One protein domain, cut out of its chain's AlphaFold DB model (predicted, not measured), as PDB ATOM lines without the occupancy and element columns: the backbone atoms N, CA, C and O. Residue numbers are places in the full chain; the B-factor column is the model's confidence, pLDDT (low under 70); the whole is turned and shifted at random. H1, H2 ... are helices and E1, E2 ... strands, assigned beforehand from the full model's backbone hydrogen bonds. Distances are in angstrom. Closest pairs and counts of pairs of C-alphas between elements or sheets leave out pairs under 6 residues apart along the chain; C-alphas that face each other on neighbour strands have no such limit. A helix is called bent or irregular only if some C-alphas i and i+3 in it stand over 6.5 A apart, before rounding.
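AT A GLANCE: This is residues 159 to 328 and 367 to 392 of the 532 residues of the protein "tRNA(Ile)-2-lysyl-cytidine synthase" of viral metagenome (UniProt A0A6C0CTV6). A twisted five-stranded sheet forms the middle layer of three, with H3 and H4 over one face and the long helix H6 over the other. H1 packs on H4, H2 and H7 pack on H3, and H5 makes a hairpin with H6. The printed part has 196 residues with seven named helices and six named strands, in the order E1 H1 E2 H2 E3 H3 E4 H4 E5 H5 H6 E6 H7; the mixed sheet runs E1 E5 E4 E3 E6. The class is mixed, helices and strands; the whole is compact, radius of gyration of the C-alphas 16.7 A, spans 50 by 41 by 36 A.

HOW THE PARTS SIT: Edge strand E1, residues 162 to 164, is antiparallel to E5, residues 272 to 276, with N 162 and O 274 at 2.8 A, within hydrogen-bond range. E5 is parallel to E4, residues 242 to 249, with N 273 and O 245 at 2.8 A. E4 is parallel to E3, residues 214 to 218, with N 217 and O 244 at 2.8 A. E3 is parallel to edge strand E6, residues 320 to 322, with N 322 and O 216 at 2.8 A. H3, residues 223 to 236, is on the sheet at a height of 9.0 A, over E4 and E3. H4, residues 256 to 267, is on the same face at 9.7 A, over E5. E3, H3, E4 and E4, H4, E5 are strand-helix-strand units, parallel neighbour strands with a helix between, each with a right-handed crossover. H6, residues 291 to 312, is on the opposite face at 8.4 A, over E4 and E3. H5, residues 282 to 287, forms a helical hairpin with H6; E5, H5 H6, E6 is a split unit, E4 and E3 between its strands, its crossover right-handed. H1, residues 172 to 181, touches H4, closest C-alphas Tyr 178 and Phe 260, 6.8 A, at a shallow tilt of 21 degrees, opposite ways. H2, residues 200 to 209, touches H3 at 59 degrees, a steep tilt, closest C-alphas Ile 200 and Leu 231, 6.2 A. H7, residues 370 to 380, touches H3 at a steep 57 degrees, closest C-alphas Val 227 and Ala 377, 6.0 A. E2, residues 182 to 184, pairs with no named strand, but with residues 384 to 385, antiparallel. Every O i to N i+4 pair is within hydrogen-bond range in H2 to H7; H1 has 0 of 6, and 5 of 7 O i to N i+3 pairs.

IN THESE COORDINATES: E4 is 23.3 A long, H6 31.3 A, H3 19.9 A, H1 16.3 A and H4 15.9 A. C-alpha 162, where E1 begins, is at (174.877, 291.377, 272.336); C-alpha 380, where H7 ends, is at (171.559, 311.743, 252.681). H1 is irregular: C-alphas 177 and 180 are 7.7 A apart.

THE WHOLE: The C-alphas farthest apart, Thr 238 and Leu 288, are 50.2 A apart. Residues 329 to 366 are not printed, and C-alphas 328 and 367 are 8.8 A apart across the cut. The link from E2 to H2 is long, 15 residues. Mean pLDDT of the printed part is 90.6; residues 195 to 196 are under 70.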
ATOM      1  N   GLN A 159     179.143 289.082 278.800       76.94
ATOM      2  CA  GLN A 159     177.874 288.341 278.760       76.94
ATOM      3  C   GLN A 159     176.614 289.228 278.667       76.94
ATOM      4  O   GLN A 159     175.515 288.708 278.515       76.94
ATOM      5  N   TRP A 160     176.746 290.549 278.831       82.12
ATOM      6  CA  TRP A 160     175.638 291.514 278.761       82.12
ATOM      7  C   TRP A 160     175.703 292.402 277.516       82.12
ATOM      8  O   TRP A 160     175.000 293.413 277.446       82.12
ATOM      9  N   ILE A 161     176.597 292.081 276.580       90.69
ATOM     10  CA  ILE A 161     176.743 292.799 275.322       90.69
ATOM     11  C   ILE A 161     176.394 291.830 274.200       90.69
ATOM     12  O   ILE A 161     177.128 290.881 273.938       90.69
ATOM     13  N   ASP A 162     175.291 292.108 273.522       93.88
ATOM     14  CA  ASP A 162     174.877 291.377 272.336       93.88
ATOM     15  C   ASP A 162     175.676 291.878 271.131       93.88
ATOM     16  O   ASP A 162     175.823 293.090 270.931       93.88
ATOM     17  N   PHE A 163     176.193 290.951 270.323       95.25
ATOM     18  CA  PHE A 163     176.890 291.260 269.077       95.25
ATOM     19  C   PHE A 163     176.025 290.906 267.867       95.25
ATOM     20  O   PHE A 163     175.590 289.768 267.698       95.25
ATOM     21  N   PHE A 164     175.830 291.884 266.987       94.06
ATOM     22  CA  PHE A 164     175.097 291.761 265.735       94.06
ATOM     23  C   PHE A 164     176.062 291.987 264.572       94.06
ATOM     24  O   PHE A 164     176.487 293.112 264.297       94.06
ATOM     25  N   GLN A 165     176.405 290.904 263.873       85.19
ATOM     26  CA  GLN A 165     177.328 290.940 262.735       85.19
ATOM     27  C   GLN A 165     176.717 291.604 261.488       85.19
ATOM     28  O   GLN A 165     177.466 292.068 260.632       85.19
ATOM     29  N   ASN A 166     175.381 291.704 261.424       79.75
ATOM     30  CA  ASN A 166     174.630 292.377 260.359       79.75
ATOM     31  C   ASN A 166     174.897 291.785 258.964       79.75
ATOM     32  O   ASN A 166     175.409 292.459 258.074       79.75
ATOM     33  N   ILE A 167     174.563 290.496 258.810       72.56
ATOM     34  CA  ILE A 167     174.821 289.696 257.599       72.56
ATOM     35  C   ILE A 167     173.689 289.850 256.572       72.56
ATOM     36  O   ILE A 167     173.963 290.040 255.389       72.56
ATOM     37  N   ASP A 168     172.431 289.819 257.018       78.56
ATOM     38  CA  ASP A 168     171.272 289.932 256.130       78.56
ATOM     39  C   ASP A 168     170.905 291.400 255.897       78.56
ATOM     40  O   ASP A 168     170.702 292.159 256.847       78.56
ATOM     41  N   SER A 169     170.785 291.814 254.635       79.44
ATOM     42  CA  SER A 169     170.316 293.158 254.289       79.44
ATOM     43  C   SER A 169     168.812 293.290 254.528       79.44
ATOM     44  O   SER A 169     168.042 292.444 254.070       79.44
ATOM     45  N   ILE A 170     168.382 294.380 255.161       90.12
ATOM     46  CA  ILE A 170     166.958 294.732 255.279       90.12
ATOM     47  C   ILE A 170     166.568 295.789 254.240       90.12
ATOM     48  O   ILE A 170     167.410 296.577 253.809       90.12
ATOM     49  N   SER A 171     165.290 295.825 253.841       90.19
ATOM     50  CA  SER A 171     164.770 296.892 252.972       90.19
ATOM     51  C   SER A 171     164.699 298.219 253.728       90.19
ATOM     52  O   SER A 171     164.442 298.234 254.935       90.19
ATOM     53  N   PHE A 172     164.849 299.331 253.005       89.31
ATOM     54  CA  PHE A 172     164.672 300.674 253.555       89.31
ATOM     55  C   PHE A 172     163.264 300.890 254.137       89.31
ATOM     56  O   PHE A 172     163.118 301.539 255.171       89.31
ATOM     57  N   ASP A 173     162.234 300.274 253.547       90.88
ATOM     58  CA  ASP A 173     160.838 300.412 253.997       90.88
ATOM     59  C   ASP A 173     160.617 299.922 255.438       90.88
ATOM     60  O   ASP A 173     159.673 300.337 256.111       90.88
ATOM     61  N   THR A 174     161.535 299.093 255.954       91.38
ATOM     62  CA  THR A 174     161.561 298.659 257.358       91.38
ATOM     63  C   THR A 174     161.577 299.854 258.314       91.38
ATOM     64  O   THR A 174     161.078 299.745 259.432       91.38
ATOM     65  N   PHE A 175     162.099 301.019 257.904       93.75
ATOM     66  CA  PHE A 175     162.136 302.204 258.758       93.75
ATOM     67  C   PHE A 175     160.779 302.890 258.941       93.75
ATOM     68  O   PHE A 175     160.602 303.616 259.924       93.75
ATOM     69  N   PHE A 176     159.794 302.632 258.074       93.69
ATOM     70  CA  PHE A 176     158.469 303.251 258.177       93.69
ATOM     71  C   PHE A 176     157.708 302.826 259.435       93.69
ATOM     72  O   PHE A 176     156.938 303.612 259.986       93.69
ATOM     73  N   GLN A 177     157.989 301.635 259.975       94.44
ATOM     74  CA  GLN A 177     157.402 301.206 261.248       94.44
ATOM     75  C   GLN A 177     157.866 302.068 262.441       94.44
ATOM     76  O   GLN A 177     157.179 302.136 263.458       94.44
ATOM     77  N   TYR A 178     159.005 302.765 262.319       95.31
ATOM     78  CA  TYR A 178     159.566 303.608 263.377       95.31
ATOM     79  C   TYR A 178     159.127 305.075 263.295       95.31
ATOM     80  O   TYR A 178     159.458 305.846 264.194       95.31
ATOM     81  N   ILE A 179     158.339 305.477 262.289       94.06
ATOM     82  CA  ILE A 179     157.843 306.860 262.124       94.06
ATOM     83  C   ILE A 179     157.338 307.500 263.438       94.06
ATOM     84  O   ILE A 179     157.703 308.647 263.697       94.06
ATOM     85  N   PRO A 180     156.587 306.812 264.327       94.50
ATOM     86  CA  PRO A 180     156.103 307.422 265.573       94.50
ATOM     87  C   PRO A 180     157.207 307.947 266.512       94.50
ATOM     88  O   PRO A 180     156.989 308.910 267.262       94.50
ATOM     89  N   ILE A 181     158.395 307.333 266.481       93.62
ATOM     90  CA  ILE A 181     159.528 307.654 267.366       93.62
ATOM     91  C   ILE A 181     160.637 308.462 266.679       93.62
ATOM     92  O   ILE A 181     161.524 308.985 267.360       93.62
ATOM     93  N   LEU A 182     160.579 308.595 265.353       94.25
ATOM     94  CA  LEU A 182     161.540 309.363 264.569       94.25
ATOM     95  C   LEU A 182     161.172 310.846 264.535       94.25
ATOM     96  O   LEU A 182     160.001 311.225 264.545       94.25
ATOM     97  N   ASP A 183     162.198 311.688 264.508       94.31
ATOM     98  CA  ASP A 183     162.060 313.119 264.209       94.31
ATOM     99  C   ASP A 183     162.139 313.366 262.696       94.31
ATOM    100  O   ASP A 183     161.512 314.275 262.165       94.31
ATOM    101  N   TYR A 184     162.869 312.500 261.989       94.38
ATOM    102  CA  TYR A 184     162.945 312.479 260.535       94.38
ATOM    103  C   TYR A 184     163.004 311.039 260.028       94.38
ATOM    104  O   TYR A 184     163.791 310.223 260.514       94.38
ATOM    105  N   CYS A 185     162.182 310.751 259.023       92.12
ATOM    106  CA  CYS A 185     162.201 309.528 258.232       92.12
ATOM    107  C   CYS A 185     162.057 309.953 256.763       92.12
ATOM    108  O   CYS A 185     161.071 310.620 256.438       92.12
ATOM    109  N   PRO A 186     163.033 309.670 255.886       89.06
ATOM    110  CA  PRO A 186     162.942 310.076 254.490       89.06
ATOM    111  C   PRO A 186     161.966 309.173 253.725       89.06
ATOM    112  O   PRO A 186     161.665 308.054 254.131       89.06
ATOM    113  N   ILE A 187     161.514 309.661 252.574       81.38
ATOM    114  CA  ILE A 187     160.610 308.929 251.673       81.38
ATOM    115  C   ILE A 187     161.398 308.023 250.706       81.38
ATOM    116  O   ILE A 187     160.847 307.095 250.128       81.38
ATOM    117  N   GLN A 188     162.692 308.294 250.522       79.44
ATOM    118  CA  GLN A 188     163.578 307.583 249.597       79.44
ATOM    119  C   GLN A 188     164.770 306.983 250.348       79.44
ATOM    120  O   GLN A 188     165.105 307.426 251.448       79.44
ATOM    121  N   SER A 189     165.413 305.988 249.728       80.31
ATOM    122  CA  SER A 189     166.616 305.338 250.252       80.31
ATOM    123  C   SER A 189     167.775 306.317 250.448       80.31
ATOM    124  O   SER A 189     167.823 307.379 249.822       80.31
ATOM    125  N   ILE A 190     168.747 305.915 251.271       84.25
ATOM    126  CA  ILE A 190     169.955 306.709 251.523       84.25
ATOM    127  C   ILE A 190     170.702 307.057 250.231       84.25
ATOM    128  O   ILE A 190     170.778 306.258 249.295       84.25
ATOM    129  N   MET A 191     171.290 308.250 250.208       83.19
ATOM    130  CA  MET A 191     172.174 308.689 249.131       83.19
ATOM    131  C   MET A 191     173.634 308.516 249.535       83.19
ATOM    132  O   MET A 191     174.001 308.785 250.678       83.19
ATOM    133  N   GLU A 192     174.481 308.152 248.573       79.56
ATOM    134  CA  GLU A 192     175.928 308.098 248.773       79.56
ATOM    135  C   GLU A 192     176.495 309.492 249.101       79.56
ATOM    136  O   GLU A 192     176.172 310.478 248.421       79.56
ATOM    137  N   PRO A 193     177.344 309.627 250.138       78.38
ATOM    138  CA  PRO A 193     177.897 310.914 250.498       78.38
ATOM    139  C   PRO A 193     178.976 311.331 249.504       78.38
ATOM    140  O   PRO A 193     179.848 310.560 249.107       78.38
ATOM    141  N   TYR A 194     179.006 312.618 249.179       73.31
ATOM    142  CA  TYR A 194     180.147 313.186 248.473       73.31
ATOM    143  C   TYR A 194     181.362 313.183 249.408       73.31
ATOM    144  O   TYR A 194     181.340 313.844 250.444       73.31
ATOM    145  N   TYR A 195     182.461 312.513 249.040       67.44
ATOM    146  CA  TYR A 195     183.692 312.472 249.856       67.44
ATOM    147  C   TYR A 195     184.347 313.850 250.089       67.44
ATOM    148  O   TYR A 195     185.276 313.987 250.890       67.44
ATOM    149  N   THR A 196     183.857 314.886 249.408       61.72
ATOM    150  CA  THR A 196     184.212 316.294 249.610       61.72
ATOM    151  C   THR A 196     183.318 317.016 250.622       61.72
ATOM    152  O   THR A 196     183.544 318.202 250.859       61.72
ATOM    153  N   SER A 197     182.334 316.346 251.234       76.44
ATOM    154  CA  SER A 197     181.388 316.999 252.139       76.44
ATOM    155  C   SER A 197     182.079 317.625 253.351       76.44
ATOM    156  O   SER A 197     183.122 317.175 253.842       76.44
ATOM    157  N   TYR A 198     181.468 318.696 253.849       83.75
ATOM    158  CA  TYR A 198     181.983 319.473 254.972       83.75
ATOM    159  C   TYR A 198     182.078 318.654 256.277       83.75
ATOM    160  O   TYR A 198     182.843 319.005 257.174       83.75
ATOM    161  N   LEU A 199     181.350 317.535 256.367       88.31
ATOM    162  CA  LEU A 199     181.318 316.640 257.528       88.31
ATOM    163  C   LEU A 199     182.286 315.461 257.406       88.31
ATOM    164  O   LEU A 199     182.927 315.089 258.392       88.31
ATOM    165  N   ILE A 200     182.447 314.894 256.207       89.56
ATOM    166  CA  ILE A 200     183.301 313.717 256.007       89.56
ATOM    167  C   ILE A 200     184.793 314.076 256.062       89.56
ATOM    168  O   ILE A 200     185.601 313.314 256.599       89.56
ATOM    169  N   GLN A 201     185.178 315.270 255.588       90.62
ATOM    170  CA  GLN A 201     186.577 315.704 255.589       90.62
ATOM    171  C   GLN A 201     187.188 315.834 256.997       90.62
ATOM    172  O   GLN A 201     188.298 315.327 257.193       90.62
ATOM    173  N   PRO A 202     186.536 316.476 257.993       92.62
ATOM    174  CA  PRO A 202     187.029 316.489 259.369       92.62
ATOM    175  C   PRO A 202     187.256 315.089 259.945       92.62
ATOM    176  O   PRO A 202     188.281 314.858 260.585       92.62
ATOM    177  N   ILE A 203     186.335 314.152 259.684       94.38
ATOM    178  CA  ILE A 203     186.433 312.761 260.145       94.38
ATOM    179  C   ILE A 203     187.639 312.078 259.487       94.38
ATOM    180  O   ILE A 203     188.506 311.555 260.189       94.38
ATOM    181  N   ARG A 204     187.765 312.169 258.157       94.12
ATOM    182  CA  ARG A 204     188.887 311.599 257.397       94.12
ATOM    183  C   ARG A 204     190.238 312.148 257.855       94.12
ATOM    184  O   ARG A 204     191.144 311.371 258.147       94.12
ATOM    185  N   LYS A 205     190.370 313.477 257.969       93.31
ATOM    186  CA  LYS A 205     191.600 314.135 258.450       93.31
ATOM    187  C   LYS A 205     191.959 313.685 259.862       93.31
ATOM    188  O   LYS A 205     193.135 313.510 260.161       93.31
ATOM    189  N   PHE A 206     190.963 313.503 260.727       94.75
ATOM    190  CA  PHE A 206     191.181 313.021 262.085       94.75
ATOM    191  C   PHE A 206     191.710 311.580 262.096       94.75
ATOM    192  O   PHE A 206     192.725 311.322 262.739       94.75
ATOM    193  N   ILE A 207     191.070 310.670 261.355       95.06
ATOM    194  CA  ILE A 207     191.487 309.262 261.241       95.06
ATOM    195  C   ILE A 207     192.927 309.162 260.729       95.06
ATOM    196  O   ILE A 207     193.743 308.477 261.340       95.06
ATOM    197  N   GLN A 208     193.256 309.901 259.664       93.62
ATOM    198  CA  GLN A 208     194.602 309.930 259.082       93.62
ATOM    199  C   GLN A 208     195.635 310.512 260.050       93.62
ATOM    200  O   GLN A 208     196.683 309.918 260.261       93.62
ATOM    201  N   LYS A 209     195.333 311.646 260.695       94.38
ATOM    202  CA  LYS A 209     196.239 312.284 261.663       94.38
ATOM    203  C   LYS A 209     196.616 311.354 262.819       94.38
ATOM    204  O   LYS A 209     197.717 311.464 263.353       94.38
ATOM    205  N   HIS A 210     195.684 310.504 263.242       92.31
ATOM    206  CA  HIS A 210     195.858 309.602 264.374       92.31
ATOM    207  C   HIS A 210     196.184 308.155 263.959       92.31
ATOM    208  O   HIS A 210     196.300 307.310 264.839       92.31
ATOM    209  N   ASN A 211     196.360 307.875 262.658       92.50
ATOM    210  CA  ASN A 211     196.642 306.543 262.103       92.50
ATOM    211  C   ASN A 211     195.697 305.447 262.632       92.50
ATOM    212  O   ASN A 211     196.133 304.363 263.018       92.50
ATOM    213  N   LEU A 212     194.395 305.740 262.688       94.56
ATOM    214  CA  LEU A 212     193.415 304.812 263.256       94.56
ATOM    215  C   LEU A 212     193.062 303.714 262.249       94.56
ATOM    216  O   LEU A 212     192.584 304.013 261.157       94.56
ATOM    217  N   SER A 213     193.244 302.455 262.648       95.38
ATOM    218  CA  SER A 213     192.835 301.270 261.879       95.38
ATOM    219  C   SER A 213     191.531 300.645 262.383       95.38
ATOM    220  O   SER A 213     190.854 299.951 261.631       95.38
ATOM    221  N   HIS A 214     191.159 300.907 263.639       97.50
ATOM    222  CA  HIS A 214     189.937 300.417 264.279       97.50
ATOM    223  C   HIS A 214     189.268 301.560 265.043       97.50
ATOM    224  O   HIS A 214     189.950 302.385 265.657       97.50
ATOM    225  N   LEU A 215     187.938 301.620 265.006       97.62
ATOM    226  CA  LEU A 215     187.175 302.678 265.662       97.62
ATOM    227  C   LEU A 215     185.807 302.175 266.123       97.62
ATOM    228  O   LEU A 215     185.088 301.530 265.361       97.62
ATOM    229  N   ILE A 216     185.426 302.532 267.347       98.44
ATOM    230  CA  ILE A 216     184.069 302.334 267.861       98.44
ATOM    231  C   ILE A 216     183.291 303.641 267.667       98.44
ATOM    232  O   ILE A 216     183.743 304.693 268.116       98.44
ATOM    233  N   VAL A 217     182.120 303.612 267.036       98.19
ATOM    234  CA  VAL A 217     181.190 304.751 267.019       98.19
ATOM    235  C   VAL A 217     180.167 304.597 268.142       98.19
ATOM    236  O   VAL A 217     179.479 303.582 268.234       98.19
ATOM    237  N   SER A 218     180.074 305.602 269.017       97.69
ATOM    238  CA  SER A 218     179.043 305.656 270.058       97.69
ATOM    239  C   SER A 218     177.707 306.056 269.433       97.69
ATOM    240  O   SER A 218     177.548 307.193 268.980       97.69
ATOM    241  N   LEU A 219     176.765 305.115 269.392       96.75
ATOM    242  CA  LEU A 219     175.506 305.244 268.672       96.75
ATOM    243  C   LEU A 219     174.337 305.378 269.652       96.75
ATOM    244  O   LEU A 219     174.045 304.453 270.401       96.75
ATOM    245  N   SER A 220     173.673 306.537 269.655       93.25
ATOM    246  CA  SER A 220     172.518 306.812 270.525       93.25
ATOM    247  C   SER A 220     171.183 306.853 269.778       93.25
ATOM    248  O   SER A 220     170.149 307.049 270.406       93.25
ATOM    249  N   GLY A 221     171.205 306.751 268.445       94.00
ATOM    250  CA  GLY A 221     170.032 306.916 267.579       94.00
ATOM    251  C   GLY A 221     169.657 308.376 267.283       94.00
ATOM    252  O   GLY A 221     168.830 308.634 266.414       94.00
ATOM    253  N   GLY A 222     170.289 309.348 267.950       94.88
ATOM    254  CA  GLY A 222     170.136 310.771 267.629       94.88
ATOM    255  C   GLY A 222     170.926 311.176 266.378       94.88
ATOM    256  O   GLY A 222     171.935 310.540 266.053       94.88
ATOM    257  N   VAL A 223     170.504 312.270 265.730       95.75
ATOM    258  CA  VAL A 223     171.016 312.743 264.424       95.75
ATOM    259  C   VAL A 223     172.543 312.746 264.322       95.75
ATOM    260  O   VAL A 223     173.096 312.213 263.364       95.75
ATOM    261  N   ASP A 224     173.240 313.256 265.343       95.25
ATOM    262  CA  ASP A 224     174.696 313.382 265.320       95.25
ATOM    263  C   ASP A 224     175.388 312.015 265.209       95.25
ATOM    264  O   ASP A 224     176.347 311.840 264.456       95.25
ATOM    265  N   SER A 225     174.887 311.027 265.952       96.44
ATOM    266  CA  SER A 225     175.453 309.677 265.969       96.44
ATOM    267  C   SER A 225     175.091 308.879 264.715       96.44
ATOM    268  O   SER A 225     175.940 308.155 264.193       96.44
ATOM    269  N   MET A 226     173.880 309.077 264.184       97.38
ATOM    270  CA  MET A 226     173.402 308.422 262.963       97.38
ATOM    271  C   MET A 226     174.208 308.885 261.746       97.38
ATOM    272  O   MET A 226     174.771 308.052 261.034       97.38
ATOM    273  N   VAL A 227     174.390 310.201 261.580       96.31
ATOM    274  CA  VAL A 227     175.246 310.769 260.524       96.31
ATOM    275  C   VAL A 227     176.688 310.278 260.668       96.31
ATOM    276  O   VAL A 227     177.277 309.816 259.692       96.31
ATOM    277  N   CYS A 228     177.255 310.305 261.881       96.50
ATOM    278  CA  CYS A 228     178.605 309.778 262.115       96.50
ATOM    279  C   CYS A 228     178.742 308.307 261.707       96.50
ATOM    280  O   CYS A 228     179.732 307.953 261.070       96.50
ATOM    281  N   SER A 229     177.774 307.459 262.068       97.19
ATOM    282  CA  SER A 229     177.821 306.024 261.761       97.19
ATOM    283  C   SER A 229     177.836 305.760 260.253       97.19
ATOM    284  O   SER A 229     178.669 304.985 259.784       97.19
ATOM    285  N   TYR A 230     177.006 306.480 259.488       96.31
ATOM    286  CA  TYR A 230     176.960 306.355 258.035       96.31
ATOM    287  C   TYR A 230     178.246 306.848 257.371       96.31
ATOM    288  O   TYR A 230     178.866 306.118 256.600       96.31
ATOM    289  N   LEU A 231     178.709 308.054 257.721       95.56
ATOM    290  CA  LEU A 231     179.928 308.623 257.139       95.56
ATOM    291  C   LEU A 231     181.169 307.771 257.447       95.56
ATOM    292  O   LEU A 231     182.047 307.630 256.600       95.56
ATOM    293  N   LEU A 232     181.250 307.183 258.645       95.81
ATOM    294  CA  LEU A 232     182.333 306.269 259.007       95.81
ATOM    295  C   LEU A 232     182.277 304.961 258.225       95.81
ATOM    296  O   LEU A 232     183.321 304.496 257.768       95.81
ATOM    297  N   LYS A 233     181.084 304.384 258.050       94.75
ATOM    298  CA  LYS A 233     180.901 303.197 257.212       94.75
ATOM    299  C   LYS A 233     181.355 303.477 255.781       94.75
ATOM    300  O   LYS A 233     182.144 302.710 255.243       94.75
ATOM    301  N   GLN A 234     180.961 304.608 255.214       92.81
ATOM    302  CA  GLN A 234     181.362 304.998 253.863       92.81
ATOM    303  C   GLN A 234     182.871 305.245 253.746       92.81
ATOM    304  O   GLN A 234     183.523 304.814 252.797       92.81
ATOM    305  N   LEU A 235     183.483 305.864 254.760       92.94
ATOM    306  CA  LEU A 235     184.938 306.005 254.808       92.94
ATOM    307  C   LEU A 235     185.648 304.651 254.897       92.94
ATOM    308  O   LEU A 235     186.634 304.467 254.190       92.94
ATOM    309  N   SER A 236     185.142 303.703 255.694       93.69
ATOM    310  CA  SER A 236     185.738 302.368 255.881       93.69
ATOM    311  C   SER A 236     185.903 301.568 254.585       93.69
ATOM    312  O   SER A 236     186.766 300.703 254.505       93.69
ATOM    313  N   GLN A 237     185.127 301.892 253.548       90.88
ATOM    314  CA  GLN A 237     185.235 301.268 252.226       90.88
ATOM    315  C   GLN A 237     186.375 301.857 251.377       90.88
ATOM    316  O   GLN A 237     186.824 301.230 250.422       90.88
ATOM    317  N   THR A 238     186.857 303.057 251.714       89.69
ATOM    318  CA  THR A 238     187.855 303.807 250.923       89.69
ATOM    319  C   THR A 238     189.223 303.922 251.588       89.69
ATOM    320  O   THR A 238     190.194 304.313 250.939       89.69
ATOM    321  N   ILE A 239     189.317 303.626 252.884       91.88
ATOM    322  CA  ILE A 239     190.562 303.646 253.657       91.88
ATOM    323  C   ILE A 239     190.642 302.399 254.537       91.88
ATOM    324  O   ILE A 239     189.620 301.808 254.865       91.88
ATOM    325  N   ASN A 240     191.849 302.018 254.962       93.00
ATOM    326  CA  ASN A 240     192.062 300.870 255.850       93.00
ATOM    327  C   ASN A 240     191.582 301.166 257.287       93.00
ATOM    328  O   ASN A 240     192.384 301.455 258.176       93.00
ATOM    329  N   LEU A 241     190.265 301.142 257.490       96.19
ATOM    330  CA  LEU A 241     189.591 301.402 258.756       96.19
ATOM    331  C   LEU A 241     188.486 300.367 258.969       96.19
ATOM    332  O   LEU A 241     187.596 300.239 258.137       96.19
ATOM    333  N   LYS A 242     188.480 299.700 260.122       96.94
ATOM    334  CA  LYS A 242     187.352 298.882 260.584       96.94
ATOM    335  C   LYS A 242     186.529 299.661 261.602       96.94
ATOM    336  O   LYS A 242     187.079 300.214 262.556       96.94
ATOM    337  N   VAL A 243     185.216 299.707 261.400       97.38
ATOM    338  CA  VAL A 243     184.289 300.469 262.247       97.38
ATOM    339  C   VAL A 243     183.295 299.518 262.895       97.38
ATOM    340  O   VAL A 243     182.757 298.637 262.230       97.38
ATOM    341  N   TYR A 244     183.039 299.733 264.182       98.00
ATOM    342  CA  TYR A 244     182.066 298.990 264.978       98.00
ATOM    343  C   TYR A 244     181.140 299.984 265.676       98.00
ATOM    344  O   TYR A 244     181.606 300.985 266.221       98.00
ATOM    345  N   ALA A 245     179.835 299.745 265.669       98.19
ATOM    346  CA  ALA A 245     178.886 300.522 266.453       98.19
ATOM    347  C   ALA A 245     178.782 299.964 267.872       98.19
ATOM    348  O   ALA A 245     178.793 298.752 268.076       98.19
ATOM    349  N   PHE A 246     178.634 300.852 268.850       97.81
ATOM    350  CA  PHE A 246     178.243 300.480 270.202       97.81
ATOM    351  C   PHE A 246     177.074 301.340 270.679       97.81
ATOM    352  O   PHE A 246     177.156 302.572 270.639       97.81
ATOM    353  N   SER A 247     176.021 300.691 271.176       96.50
ATOM    354  CA  SER A 247     174.834 301.335 271.740       96.50
ATOM    355  C   SER A 247     174.505 300.788 273.130       96.50
ATOM    356  O   SER A 247     174.743 299.618 273.432       96.50
ATOM    357  N   ILE A 248     173.934 301.641 273.982       93.75
ATOM    358  CA  ILE A 248     173.333 301.221 275.253       93.75
ATOM    359  C   ILE A 248     171.851 301.544 275.210       93.75
ATOM    360  O   ILE A 248     171.465 302.712 275.137       93.75
ATOM    361  N   HIS A 249     171.035 300.505 275.339       92.06
ATOM    362  CA  HIS A 249     169.615 300.637 275.603       92.06
ATOM    363  C   HIS A 249     169.398 300.773 277.108       92.06
ATOM    364  O   HIS A 249     169.473 299.798 277.846       92.06
ATOM    365  N   TYR A 250     169.148 301.991 277.589       86.25
ATOM    366  CA  TYR A 250     168.968 302.260 279.025       86.25
ATOM    367  C   TYR A 250     167.602 301.829 279.589       86.25
ATOM    368  O   TYR A 250     167.289 302.203 280.720       86.25
ATOM    369  N   CYS A 251     166.755 301.156 278.795       83.94
ATOM    370  CA  CYS A 251     165.420 300.681 279.189       83.94
ATOM    371  C   CYS A 251     164.541 301.748 279.883       83.94
ATOM    372  O   CYS A 251     163.673 301.436 280.693       83.94
ATOM    373  N   ASN A 252     164.776 303.034 279.591       76.75
ATOM    374  CA  ASN A 252     164.039 304.155 280.186       76.75
ATOM    375  C   ASN A 252     162.773 304.518 279.386       76.75
ATOM    376  O   ASN A 252     162.013 305.388 279.808       76.75
ATOM    377  N   ARG A 253     162.612 303.945 278.188       78.69
ATOM    378  CA  ARG A 253     161.594 304.271 277.180       78.69
ATOM    379  C   ARG A 253     161.176 302.990 276.450       78.69
ATOM    380  O   ARG A 253     161.321 301.905 276.993       78.69
ATOM    381  N   THR A 254     160.659 303.130 275.233       84.94
ATOM    382  CA  THR A 254     160.290 302.019 274.358       84.94
ATOM    383  C   THR A 254     161.507 301.238 273.861       84.94
ATOM    384  O   THR A 254     162.531 301.820 273.501       84.94
ATOM    385  N   ASP A 255     161.356 299.918 273.763       89.69
ATOM    386  CA  ASP A 255     162.334 299.027 273.131       89.69
ATOM    387  C   ASP A 255     162.442 299.255 271.609       89.69
ATOM    388  O   ASP A 255     163.425 298.847 270.988       89.69
ATOM    389  N   MET A 256     161.491 299.985 271.005       92.44
ATOM    390  CA  MET A 256     161.557 300.365 269.591       92.44
ATOM    391  C   MET A 256     162.776 301.243 269.266       92.44
ATOM    392  O   MET A 256     163.280 301.163 268.151       92.44
ATOM    393  N   GLU A 257     163.287 302.049 270.211       93.62
ATOM    394  CA  GLU A 257     164.508 302.848 269.987       93.62
ATOM    395  C   GLU A 257     165.733 301.934 269.772       93.62
ATOM    396  O   GLU A 257     166.536 302.167 268.867       93.62
ATOM    397  N   ALA A 258     165.854 300.864 270.566       94.44
ATOM    398  CA  ALA A 258     166.929 299.883 270.435       94.44
ATOM    399  C   ALA A 258     166.811 299.098 269.124       94.44
ATOM    400  O   ALA A 258     167.801 298.939 268.406       94.44
ATOM    401  N   LYS A 259     165.588 298.678 268.776       95.06
ATOM    402  CA  LYS A 259     165.324 297.959 267.529       95.06
ATOM    403  C   LYS A 259     165.609 298.818 266.292       95.06
ATOM    404  O   LYS A 259     166.258 298.343 265.369       95.06
ATOM    405  N   PHE A 260     165.234 300.098 266.311       96.38
ATOM    406  CA  PHE A 260     165.588 301.051 265.256       96.38
ATOM    407  C   PHE A 260     167.107 301.145 265.047       96.38
ATOM    408  O   PHE A 260     167.578 301.096 263.914       96.38
ATOM    409  N   VAL A 261     167.886 301.250 266.130       96.31
ATOM    410  CA  VAL A 261     169.356 301.303 266.053       96.31
ATOM    411  C   VAL A 261     169.943 299.995 265.512       96.31
ATOM    412  O   VAL A 261     170.894 300.034 264.730       96.31
ATOM    413  N   GLN A 262     169.380 298.849 265.904       95.94
ATOM    414  CA  GLN A 262     169.764 297.544 265.365       95.94
ATOM    415  C   GLN A 262     169.524 297.479 263.854       95.94
ATOM    416  O   GLN A 262     170.458 297.198 263.103       95.94
ATOM    417  N   ASP A 263     168.308 297.801 263.416       95.75
ATOM    418  CA  ASP A 263     167.911 297.769 262.009       95.75
ATOM    419  C   ASP A 263     168.717 298.775 261.179       95.75
ATOM    420  O   ASP A 263     169.142 298.470 260.069       95.75
ATOM    421  N   TRP A 264     169.026 299.951 261.732       96.44
ATOM    422  CA  TRP A 264     169.909 300.916 261.085       96.44
ATOM    423  C   TRP A 264     171.300 300.340 260.817       96.44
ATOM    424  O   TRP A 264     171.781 300.382 259.685       96.44
ATOM    425  N   CYS A 265     171.940 299.774 261.843       96.69
ATOM    426  CA  CYS A 265     173.247 299.139 261.704       96.69
ATOM    427  C   CYS A 265     173.208 297.952 260.736       96.69
ATOM    428  O   CYS A 265     174.161 297.756 259.981       96.69
ATOM    429  N   GLN A 266     172.108 297.195 260.726       95.88
ATOM    430  CA  GLN A 266     171.886 296.108 259.782       95.88
ATOM    431  C   GLN A 266     171.804 296.615 258.340       95.88
ATOM    432  O   GLN A 266     172.517 296.121 257.470       95.88
ATOM    433  N   TYR A 267     171.013 297.660 258.107       94.81
ATOM    434  CA  TYR A 267     170.839 298.291 256.802       94.81
ATOM    435  C   TYR A 267     172.155 298.818 256.215       94.81
ATOM    436  O   TYR A 267     172.475 298.537 255.064       94.81
ATOM    437  N   ILE A 268     172.961 299.529 257.014       94.50
ATOM    438  CA  ILE A 268     174.257 300.062 256.558       94.50
ATOM    439  C   ILE A 268     175.405 299.042 256.668       94.50
ATOM    440  O   ILE A 268     176.561 299.395 256.432       94.50
ATOM    441  N   GLN A 269     175.120 297.791 257.052       95.06
ATOM    442  CA  GLN A 269     176.102 296.716 257.251       95.06
ATOM    443  C   GLN A 269     177.258 297.115 258.188       95.06
ATOM    444  O   GLN A 269     178.443 296.945 257.871       95.06
ATOM    445  N   LEU A 270     176.930 297.716 259.330       95.88
ATOM    446  CA  LEU A 270     177.882 298.129 260.358       95.88
ATOM    447  C   LEU A 270     177.736 297.213 261.578       95.88
ATOM    448  O   LEU A 270     176.685 297.271 262.207       95.88
ATOM    449  N   PRO A 271     178.739 296.395 261.956       97.19
ATOM    450  CA  PRO A 271     178.624 295.506 263.111       97.19
ATOM    451  C   PRO A 271     178.277 296.280 264.383       97.19
ATOM    452  O   PRO A 271     178.874 297.325 264.654       97.19
ATOM    453  N   LEU A 272     177.319 295.776 265.157       97.81
ATOM    454  CA  LEU A 272     176.771 296.462 266.323       97.81
ATOM    455  C   LEU A 272     176.970 295.632 267.586       97.81
ATOM    456  O   LEU A 272     176.559 294.482 267.659       97.81
ATOM    457  N   TYR A 273     177.515 296.275 268.606       97.69
ATOM    458  CA  TYR A 273     177.474 295.814 269.983       97.69
ATOM    459  C   TYR A 273     176.392 296.587 270.732       97.69
ATOM    460  O   TYR A 273     176.382 297.822 270.713       97.69
ATOM    461  N   MET A 274     175.485 295.892 271.410       96.25
ATOM    462  CA  MET A 274     174.421 296.526 272.181       96.25
ATOM    463  C   MET A 274     174.377 295.980 273.599       96.25
ATOM    464  O   MET A 274     174.405 294.774 273.807       96.25
ATOM    465  N   ARG A 275     174.273 296.874 274.583       93.19
ATOM    466  CA  ARG A 275     173.978 296.497 275.968       93.19
ATOM    467  C   ARG A 275     172.596 296.983 276.364       93.19
ATOM    468  O   ARG A 275     172.339 298.187 276.318       93.19
ATOM    469  N   SER A 276     171.763 296.072 276.849       90.56
ATOM    470  CA  SER A 276     170.544 296.425 277.579       90.56
ATOM    471  C   SER A 276     170.876 296.678 279.049       90.56
ATOM    472  O   SER A 276     171.516 295.857 279.703       90.56
ATOM    473  N   PHE A 277     170.474 297.838 279.560       86.94
ATOM    474  CA  PHE A 277     170.763 298.299 280.912       86.94
ATOM    475  C   PHE A 277     169.451 298.534 281.665       86.94
ATOM    476  O   PHE A 277     168.718 299.479 281.377       86.94
ATOM    477  N   ASN A 278     169.168 297.673 282.641       82.44
ATOM    478  CA  ASN A 278     167.987 297.738 283.507       82.44
ATOM    479  C   ASN A 278     168.325 297.544 284.997       82.44
ATOM    480  O   ASN A 278     167.442 297.288 285.814       82.44
ATOM    481  N   GLU A 279     169.603 297.687 285.355       79.81
ATOM    482  CA  GLU A 279     170.134 297.597 286.717       79.81
ATOM    483  C   GLU A 279     169.544 298.665 287.647       79.81
ATOM    484  O   GLU A 279     169.295 298.389 288.816       79.81
ATOM    485  N   ILE A 280     169.362 299.883 287.124       80.25
ATOM    486  CA  ILE A 280     168.640 301.010 287.731       80.25
ATOM    487  C   ILE A 280     167.985 301.825 286.629       80.25
ATOM    488  O   ILE A 280     168.521 301.953 285.530       80.25
ATOM    489  N   THR A 281     166.863 302.459 286.944       81.56
ATOM    490  CA  THR A 281     166.143 303.312 285.995       81.56
ATOM    491  C   THR A 281     166.215 304.778 286.400       81.56
ATOM    492  O   THR A 281     166.333 305.130 287.577       81.56
ATOM    493  N   ARG A 282     166.161 305.671 285.404       83.50
ATOM    494  CA  ARG A 282     166.383 307.106 285.617       83.50
ATOM    495  C   ARG A 282     165.351 307.714 286.565       83.50
ATOM    496  O   ARG A 282     165.735 308.394 287.510       83.50
ATOM    497  N   VAL A 283     164.061 307.493 286.298       81.88
ATOM    498  CA  VAL A 283     162.959 308.163 287.013       81.88
ATOM    499  C   VAL A 283     162.995 307.871 288.514       81.88
ATOM    500  O   VAL A 283     163.049 308.833 289.283       81.88
ATOM    501  N   PRO A 284     163.063 306.609 288.978       79.50
ATOM    502  CA  PRO A 284     163.091 306.379 290.412       79.50
ATOM    503  C   PRO A 284     164.415 306.842 291.034       79.50
ATOM    504  O   PRO A 284     164.391 307.373 292.138       79.50
ATOM    505  N   CYS A 285     165.557 306.779 290.334       84.00
ATOM    506  CA  CYS A 285     166.792 307.385 290.848       84.00
ATOM    507  C   CYS A 285     166.660 308.899 291.079       84.00
ATOM    508  O   CYS A 285     167.209 309.396 292.060       84.00
ATOM    509  N   MET A 286     165.935 309.633 290.225       83.69
ATOM    510  CA  MET A 286     165.667 311.059 290.459       83.69
ATOM    511  C   MET A 286     164.779 311.260 291.693       83.69
ATOM    512  O   MET A 286     165.126 312.058 292.559       83.69
ATOM    513  N   ASN A 287     163.694 310.488 291.817       82.81
ATOM    514  CA  ASN A 287     162.763 310.573 292.953       82.81
ATOM    515  C   ASN A 287     163.423 310.213 294.295       82.81
ATOM    516  O   ASN A 287     162.968 310.632 295.354       82.81
ATOM    517  N   LEU A 288     164.489 309.414 294.256       82.06
ATOM    518  CA  LEU A 288     165.218 308.943 295.429       82.06
ATOM    519  C   LEU A 288     166.446 309.795 295.777       82.06
ATOM    520  O   LEU A 288     167.185 309.395 296.678       82.06
ATOM    521  N   GLU A 289     166.677 310.923 295.098       85.12
ATOM    522  CA  GLU A 289     167.887 311.755 295.244       85.12
ATOM    523  C   GLU A 289     169.187 310.987 294.925       85.12
ATOM    524  O   GLU A 289     170.271 311.290 295.417       85.12
ATOM    525  N   MET A 290     169.102 309.973 294.060       83.69
ATOM    526  CA  MET A 290     170.221 309.123 293.634       83.69
ATOM    527  C   MET A 290     170.744 309.495 292.239       83.69
ATOM    528  O   MET A 290     171.345 308.666 291.552       83.69
ATOM    529  N   ARG A 291     170.536 310.744 291.809       84.69
ATOM    530  CA  ARG A 291     170.930 311.234 290.481       84.69
ATOM    531  C   ARG A 291     172.416 311.027 290.188       84.69
ATOM    532  O   ARG A 291     172.749 310.426 289.171       84.69
ATOM    533  N   ASP A 292     173.290 311.451 291.097       83.50
ATOM    534  CA  ASP A 292     174.743 311.334 290.911       83.50
ATOM    535  C   ASP A 292     175.193 309.873 290.818       83.50
ATOM    536  O   ASP A 292     176.124 309.543 290.080       83.50
ATOM    537  N   THR A 293     174.501 308.983 291.539       84.75
ATOM    538  CA  THR A 293     174.757 307.540 291.482       84.75
ATOM    539  C   THR A 293     174.368 306.991 290.114       84.75
ATOM    540  O   THR A 293     175.166 306.285 289.505       84.75
ATOM    541  N   TYR A 294     173.191 307.362 289.597       86.69
ATOM    542  CA  TYR A 294     172.739 306.959 288.265       86.69
ATOM    543  C   TYR A 294     173.691 307.443 287.165       86.69
ATOM    544  O   TYR A 294     174.148 306.648 286.343       86.69
ATOM    545  N   GLU A 295     174.035 308.734 287.159       86.50
ATOM    546  CA  GLU A 295     174.915 309.324 286.141       86.50
ATOM    547  C   GLU A 295     176.335 308.736 286.197       86.50
ATOM    548  O   GLU A 295     176.917 308.425 285.156       86.50
ATOM    549  N   SER A 296     176.885 308.522 287.398       85.19
ATOM    550  CA  SER A 296     178.212 307.912 287.556       85.19
ATOM    551  C   SER A 296     178.209 306.449 287.120       85.19
ATOM    552  O   SER A 296     179.055 306.050 286.323       85.19
ATOM    553  N   TYR A 297     177.230 305.663 287.571       85.69
ATOM    554  CA  TYR A 297     177.177 304.234 287.276       85.69
ATOM    555  C   TYR A 297     176.948 303.962 285.787       85.69
ATOM    556  O   TYR A 297     177.680 303.178 285.188       85.69
ATOM    557  N   THR A 298     176.005 304.666 285.153       87.50
ATOM    558  CA  THR A 298     175.758 304.536 283.706       87.50
ATOM    559  C   THR A 298     176.962 304.961 282.865       87.50
ATOM    560  O   THR A 298     177.233 304.356 281.823       87.50
ATOM    561  N   ARG A 299     177.720 305.974 283.305       89.56
ATOM    562  CA  ARG A 299     178.976 306.373 282.657       89.56
ATOM    563  C   ARG A 299     180.035 305.283 282.778       89.56
ATOM    564  O   ARG A 299     180.669 304.971 281.774       89.56
ATOM    565  N   ASP A 300     180.225 304.738 283.973       87.62
ATOM    566  CA  ASP A 300     181.265 303.746 284.244       87.62
ATOM    567  C   ASP A 300     180.961 302.430 283.509       87.62
ATOM    568  O   ASP A 300     181.838 301.886 282.841       87.62
ATOM    569  N   VAL A 301     179.691 302.009 283.493       88.00
ATOM    570  CA  VAL A 301     179.166 300.925 282.647       88.00
ATOM    571  C   VAL A 301     179.500 301.155 281.179       88.00
ATOM    572  O   VAL A 301     180.083 300.289 280.532       88.00
ATOM    573  N   ARG A 302     179.181 302.338 280.647       92.12
ATOM    574  CA  ARG A 302     179.449 302.659 279.243       92.12
ATOM    575  C   ARG A 302     180.933 302.594 278.908       92.12
ATOM    576  O   ARG A 302     181.303 302.102 277.849       92.12
ATOM    577  N   TYR A 303     181.778 303.105 279.796       92.75
ATOM    578  CA  TYR A 303     183.222 303.100 279.589       92.75
ATOM    579  C   TYR A 303     183.787 301.686 279.630       92.75
ATOM    580  O   TYR A 303     184.616 301.347 278.789       92.75
ATOM    581  N   GLN A 304     183.301 300.852 280.549       90.19
ATOM    582  CA  GLN A 304     183.703 299.456 280.601       90.19
ATOM    583  C   GLN A 304     183.293 298.712 279.330       90.19
ATOM    584  O   GLN A 304     184.125 298.026 278.746       90.19
ATOM    585  N   CYS A 305     182.076 298.931 278.829       93.25
ATOM    586  CA  CYS A 305     181.651 298.333 277.568       93.25
ATOM    587  C   CYS A 305     182.552 298.726 276.391       93.25
ATOM    588  O   CYS A 305     182.871 297.862 275.586       93.25
ATOM    589  N   TYR A 306     183.034 299.973 276.302       95.56
ATOM    590  CA  TYR A 306     184.002 300.335 275.256       95.56
ATOM    591  C   TYR A 306     185.291 299.512 275.335       95.56
ATOM    592  O   TYR A 306     185.812 299.103 274.300       95.56
ATOM    593  N   LYS A 307     185.796 299.253 276.547       94.19
ATOM    594  CA  LYS A 307     186.980 298.408 276.754       94.19
ATOM    595  C   LYS A 307     186.696 296.953 276.383       94.19
ATOM    596  O   LYS A 307     187.495 296.348 275.676       94.19
ATOM    597  N   THR A 308     185.548 296.422 276.803       92.56
ATOM    598  CA  THR A 308     185.118 295.055 276.477       92.56
ATOM    599  C   THR A 308     184.963 294.864 274.972       92.56
ATOM    600  O   THR A 308     185.538 293.929 274.430       92.56
ATOM    601  N   VAL A 309     184.272 295.778 274.281       95.00
ATOM    602  CA  VAL A 309     184.110 295.737 272.819       95.00
ATOM    603  C   VAL A 309     185.465 295.799 272.119       95.00
ATOM    604  O   VAL A 309     185.712 295.014 271.214       95.00
ATOM    605  N   TRP A 310     186.368 296.684 272.553       95.75
ATOM    606  CA  TRP A 310     187.710 296.800 271.973       95.75
ATOM    607  C   TRP A 310     188.528 295.509 272.092       95.75
ATOM    608  O   TRP A 310     189.209 295.113 271.147       95.75
ATOM    609  N   LYS A 311     188.429 294.835 273.241       93.75
ATOM    610  CA  LYS A 311     189.062 293.534 273.468       93.75
ATOM    611  C   LYS A 311     188.431 292.441 272.601       93.75
ATOM    612  O   LYS A 311     189.163 291.640 272.028       93.75
ATOM    613  N   ASP A 312     187.104 292.422 272.495       93.38
ATOM    614  CA  ASP A 312     186.343 291.434 271.718       93.38
ATOM    615  C   ASP A 312     186.709 291.470 270.223       93.38
ATOM    616  O   ASP A 312     186.960 290.431 269.619       93.38
ATOM    617  N   ILE A 313     186.911 292.667 269.657       94.69
ATOM    618  CA  ILE A 313     187.406 292.846 268.277       94.69
ATOM    619  C   ILE A 313     188.920 292.570 268.115       94.69
ATOM    620  O   ILE A 313     189.526 292.947 267.105       94.69
ATOM    621  N   GLY A 314     189.558 291.953 269.114       94.38
ATOM    622  CA  GLY A 314     190.952 291.506 269.085       94.38
ATOM    623  C   GLY A 314     191.995 292.619 269.191       94.38
ATOM    624  O   GLY A 314     193.147 292.403 268.811       94.38
ATOM    625  N   GLN A 315     191.624 293.817 269.657       95.38
ATOM    626  CA  GLN A 315     192.563 294.930 269.805       95.38
ATOM    627  C   GLN A 315     193.158 295.001 271.218       95.38
ATOM    628  O   GLN A 315     192.513 294.695 272.220       95.38
ATOM    629  N   ILE A 316     194.410 295.459 271.295       91.50
ATOM    630  CA  ILE A 316     195.151 295.681 272.544       91.50
ATOM    631  C   ILE A 316     195.353 297.191 272.732       91.50
ATOM    632  O   ILE A 316     195.474 297.943 271.765       91.50
ATOM    633  N   GLY A 317     195.395 297.652 273.982       91.06
ATOM    634  CA  GLY A 317     195.665 299.049 274.320       91.06
ATOM    635  C   GLY A 317     194.410 299.922 274.375       91.06
ATOM    636  O   GLY A 317     193.337 299.461 274.754       91.06
ATOM    637  N   THR A 318     194.566 301.208 274.063       94.50
ATOM    638  CA  THR A 318     193.530 302.239 274.234       94.50
ATOM    639  C   THR A 318     192.397 302.096 273.212       94.50
ATOM    640  O   THR A 318     192.658 302.246 272.017       94.50
ATOM    641  N   PRO A 319     191.134 301.917 273.651       97.00
ATOM    642  CA  PRO A 319     189.986 301.982 272.760       97.00
ATOM    643  C   PRO A 319     189.820 303.367 272.150       97.00
ATOM    644  O   PRO A 319     189.843 304.368 272.872       97.00
ATOM    645  N   TYR A 320     189.580 303.429 270.842       97.94
ATOM    646  CA  TYR A 320     189.219 304.668 270.159       97.94
ATOM    647  C   TYR A 320     187.710 304.726 269.947       97.94
ATOM    648  O   TYR A 320     187.135 303.880 269.263       97.94
ATOM    649  N   VAL A 321     187.072 305.741 270.533       98.19
ATOM    650  CA  VAL A 321     185.617 305.914 270.518       98.19
ATOM    651  C   VAL A 321     185.266 307.260 269.903       98.19
ATOM    652  O   VAL A 321     185.542 308.312 270.486       98.19
ATOM    653  N   LEU A 322     184.620 307.245 268.741       97.81
ATOM    654  CA  LEU A 322     184.088 308.442 268.111       97.81
ATOM    655  C   LEU A 322     182.725 308.807 268.695       97.81
ATOM    656  O   LEU A 322     181.799 307.999 268.734       97.81
ATOM    657  N   MET A 323     182.615 310.063 269.116       96.12
ATOM    658  CA  MET A 323     181.386 310.678 269.600       96.12
ATOM    659  C   MET A 323     180.905 311.705 268.575       96.12
ATOM    660  O   MET A 323     181.707 312.508 268.090       96.12
ATOM    661  N   GLY A 324     179.594 311.765 268.336       93.50
ATOM    662  CA  GLY A 324     178.956 312.793 267.503       93.50
ATOM    663  C   GLY A 324     178.933 314.195 268.126       93.50
ATOM    664  O   GLY A 324     178.024 314.962 267.857       93.50
ATOM    665  N   HIS A 325     179.885 314.541 268.998       94.44
ATOM    666  CA  HIS A 325     179.866 315.850 269.651       94.44
ATOM    667  C   HIS A 325     180.179 316.972 268.654       94.44
ATOM    668  O   HIS A 325     181.200 316.921 267.957       94.44
ATOM    669  N   ASN A 326     179.338 318.001 268.649       93.69
ATOM    670  CA  ASN A 326     179.374 319.124 267.714       93.69
ATOM    671  C   ASN A 326     179.696 320.463 268.422       93.69
ATOM    672  O   ASN A 326     180.072 320.492 269.600       93.69
ATOM    673  N   GLN A 327     179.620 321.583 267.695       91.50
ATOM    674  CA  GLN A 327     179.909 322.912 268.247       91.50
ATOM    675  C   GLN A 327     178.952 323.305 269.381       91.50
ATOM    676  O   GLN A 327     179.384 323.921 270.358       91.50
ATOM    677  N   ASP A 328     177.681 322.926 269.285       90.44
ATOM    678  CA  ASP A 328     176.665 323.274 270.278       90.44
ATOM    679  C   ASP A 328     176.940 322.550 271.602       90.44
ATOM    680  O   ASP A 328     176.883 323.161 272.666       90.44
ATOM    681  N   LYS A 367     183.762 321.425 265.735       90.19
ATOM    682  CA  LYS A 367     183.726 322.768 265.127       90.19
ATOM    683  C   LYS A 367     182.563 322.958 264.150       90.19
ATOM    684  O   LYS A 367     182.491 323.993 263.499       90.19
ATOM    685  N   ILE A 368     181.708 321.954 264.010       92.50
ATOM    686  CA  ILE A 368     180.598 321.938 263.066       92.50
ATOM    687  C   ILE A 368     179.329 322.316 263.820       92.50
ATOM    688  O   ILE A 368     179.039 321.751 264.874       92.50
ATOM    689  N   GLN A 369     178.579 323.276 263.289       90.38
ATOM    690  CA  GLN A 369     177.278 323.641 263.848       90.38
ATOM    691  C   GLN A 369     176.277 322.516 263.619       90.38
ATOM    692  O   GLN A 369     176.260 321.896 262.553       90.38
ATOM    693  N   LYS A 370     175.388 322.312 264.590       90.88
ATOM    694  CA  LYS A 370     174.389 321.245 264.532       90.88
ATOM    695  C   LYS A 370     173.460 321.351 263.316       90.88
ATOM    696  O   LYS A 370     173.075 320.331 262.757       90.88
ATOM    697  N   GLN A 371     173.174 322.566 262.837       91.25
ATOM    698  CA  GLN A 371     172.368 322.775 261.626       91.25
ATOM    699  C   GLN A 371     172.929 322.065 260.383       91.25
ATOM    700  O   GLN A 371     172.164 321.508 259.604       91.25
ATOM    701  N   TRP A 372     174.256 322.014 260.221       93.12
ATOM    702  CA  TRP A 372     174.882 321.341 259.080       93.12
ATOM    703  C   TRP A 372     174.754 319.821 259.184       93.12
ATOM    704  O   TRP A 372     174.632 319.147 258.170       93.12
ATOM    705  N   ILE A 373     174.737 319.286 260.408       94.56
ATOM    706  CA  ILE A 373     174.507 317.859 260.662       94.56
ATOM    707  C   ILE A 373     173.070 317.485 260.277       94.56
ATOM    708  O   ILE A 373     172.874 316.486 259.592       94.56
ATOM    709  N   TYR A 374     172.079 318.306 260.646       94.31
ATOM    710  CA  TYR A 374     170.690 318.108 260.215       94.31
ATOM    711  C   TYR A 374     170.547 318.161 258.693       94.31
ATOM    712  O   TYR A 374     169.949 317.265 258.106       94.31
ATOM    713  N   GLN A 375     171.123 319.173 258.042       93.25
ATOM    714  CA  GLN A 375     171.056 319.299 256.585       93.25
ATOM    715  C   GLN A 375     171.671 318.095 255.873       93.25
ATOM    716  O   GLN A 375     171.097 317.603 254.906       93.25
ATOM    717  N   GLU A 376     172.803 317.589 256.362       93.31
ATOM    718  CA  GLU A 376     173.420 316.396 255.789       93.31
ATOM    719  C   GLU A 376     172.574 315.142 256.043       93.31
ATOM    720  O   GLU A 376     172.412 314.337 255.134       93.31
ATOM    721  N   ALA A 377     171.975 314.989 257.231       94.62
ATOM    722  CA  ALA A 377     171.051 313.887 257.503       94.62
ATOM    723  C   ALA A 377     169.862 313.895 256.530       94.62
ATOM    724  O   ALA A 377     169.510 312.858 255.974       94.62
ATOM    725  N   HIS A 378     169.279 315.069 256.276       93.56
ATOM    726  CA  HIS A 378     168.161 315.227 255.344       93.56
ATOM    727  C   HIS A 378     168.591 314.939 253.908       93.56
ATOM    728  O   HIS A 378     167.960 314.129 253.233       93.56
ATOM    729  N   LYS A 379     169.713 315.528 253.480       92.06
ATOM    730  CA  LYS A 379     170.300 315.333 252.150       92.06
ATOM    731  C   LYS A 379     170.630 313.870 251.859       92.06
ATOM    732  O   LYS A 379     170.435 313.429 250.737       92.06
ATOM    733  N   LEU A 380     171.161 313.142 252.840       92.56
ATOM    734  CA  LEU A 380     171.559 311.743 252.681       92.56
ATOM    735  C   LEU A 380     170.426 310.754 252.977       92.56
ATOM    736  O   LEU A 380     170.648 309.556 252.841       92.56
ATOM    737  N   GLY A 381     169.245 311.217 253.396       94.12
ATOM    738  CA  GLY A 381     168.140 310.331 253.770       94.12
ATOM    739  C   GLY A 381     168.439 309.488 255.017       94.12
ATOM    740  O   GLY A 381     168.128 308.305 255.062       94.12
ATOM    741  N   ILE A 382     169.076 310.062 256.038       95.75
ATOM    742  CA  ILE A 382     169.428 309.349 257.272       95.75
ATOM    743  C   ILE A 382     168.315 309.558 258.307       95.75
ATOM    744  O   ILE A 382     168.197 310.675 258.819       95.75
ATOM    745  N   PRO A 383     167.510 308.533 258.651       96.56
ATOM    746  CA  PRO A 383     166.511 308.651 259.706       96.56
ATOM    747  C   PRO A 383     167.173 308.813 261.079       96.56
ATOM    748  O   PRO A 383     168.284 308.333 261.310       96.56
ATOM    749  N   TYR A 384     166.491 309.471 262.018       96.94
ATOM    750  CA  TYR A 384     166.987 309.614 263.391       96.94
ATOM    751  C   TYR A 384     165.865 309.829 264.417       96.94
ATOM    752  O   TYR A 384     164.784 310.336 264.106       96.94
ATOM    753  N   LEU A 385     166.141 309.439 265.665       95.56
ATOM    754  CA  LEU A 385     165.219 309.543 266.799       95.56
ATOM    755  C   LEU A 385     165.014 310.994 267.258       95.56
ATOM    756  O   LEU A 385     165.901 311.841 267.123       95.56
ATOM    757  N   LYS A 386     163.868 311.246 267.901       89.75
ATOM    758  CA  LYS A 386     163.575 312.501 268.614       89.75
ATOM    759  C   LYS A 386     164.598 312.795 269.710       89.75
ATOM    760  O   LYS A 386     165.095 311.887 270.379       89.75
ATOM    761  N   ASP A 387     164.879 314.083 269.931       81.62
ATOM    762  CA  ASP A 387     165.775 314.511 271.007       81.62
ATOM    763  C   ASP A 387     165.235 314.038 272.360       81.62
ATOM    764  O   ASP A 387     164.104 314.320 272.761       81.62
ATOM    765  N   SER A 388     166.055 313.261 273.061       75.69
ATOM    766  CA  SER A 388     165.707 312.661 274.341       75.69
ATOM    767  C   SER A 388     166.159 313.490 275.542       75.69
ATOM    768  O   SER A 388     165.877 313.114 276.686       75.69
ATOM    769  N   THR A 389     166.842 314.613 275.301       80.06
ATOM    770  CA  THR A 389     167.327 315.527 276.339       80.06
ATOM    771  C   THR A 389     166.140 316.175 277.054       80.06
ATOM    772  O   THR A 389     165.398 316.925 276.430       80.06
ATOM    773  N   PRO A 390     165.924 315.934 278.363       78.19
ATOM    774  CA  PRO A 390     164.780 316.533 279.042       78.19
ATOM    775  C   PRO A 390     164.963 318.037 279.230       78.19
ATOM    776  O   PRO A 390     166.042 318.469 279.650       78.19
ATOM    777  N   SER A 391     163.894 318.804 279.028       82.75
ATOM    778  CA  SER A 391     163.878 320.269 279.161       82.75
ATOM    779  C   SER A 391     164.318 320.755 280.546       82.75
ATOM    780  O   SER A 391     165.048 321.733 280.662       82.75
ATOM    781  N   TRP A 392     163.962 320.029 281.614       80.31
ATOM    782  CA  TRP A 392     164.368 320.352 282.987       80.31
ATOM    783  C   TRP A 392     165.867 320.161 283.252       80.31
ATOM    784  O   TRP A 392     166.385 320.688 284.237       80.31
TER     785      TRP A 392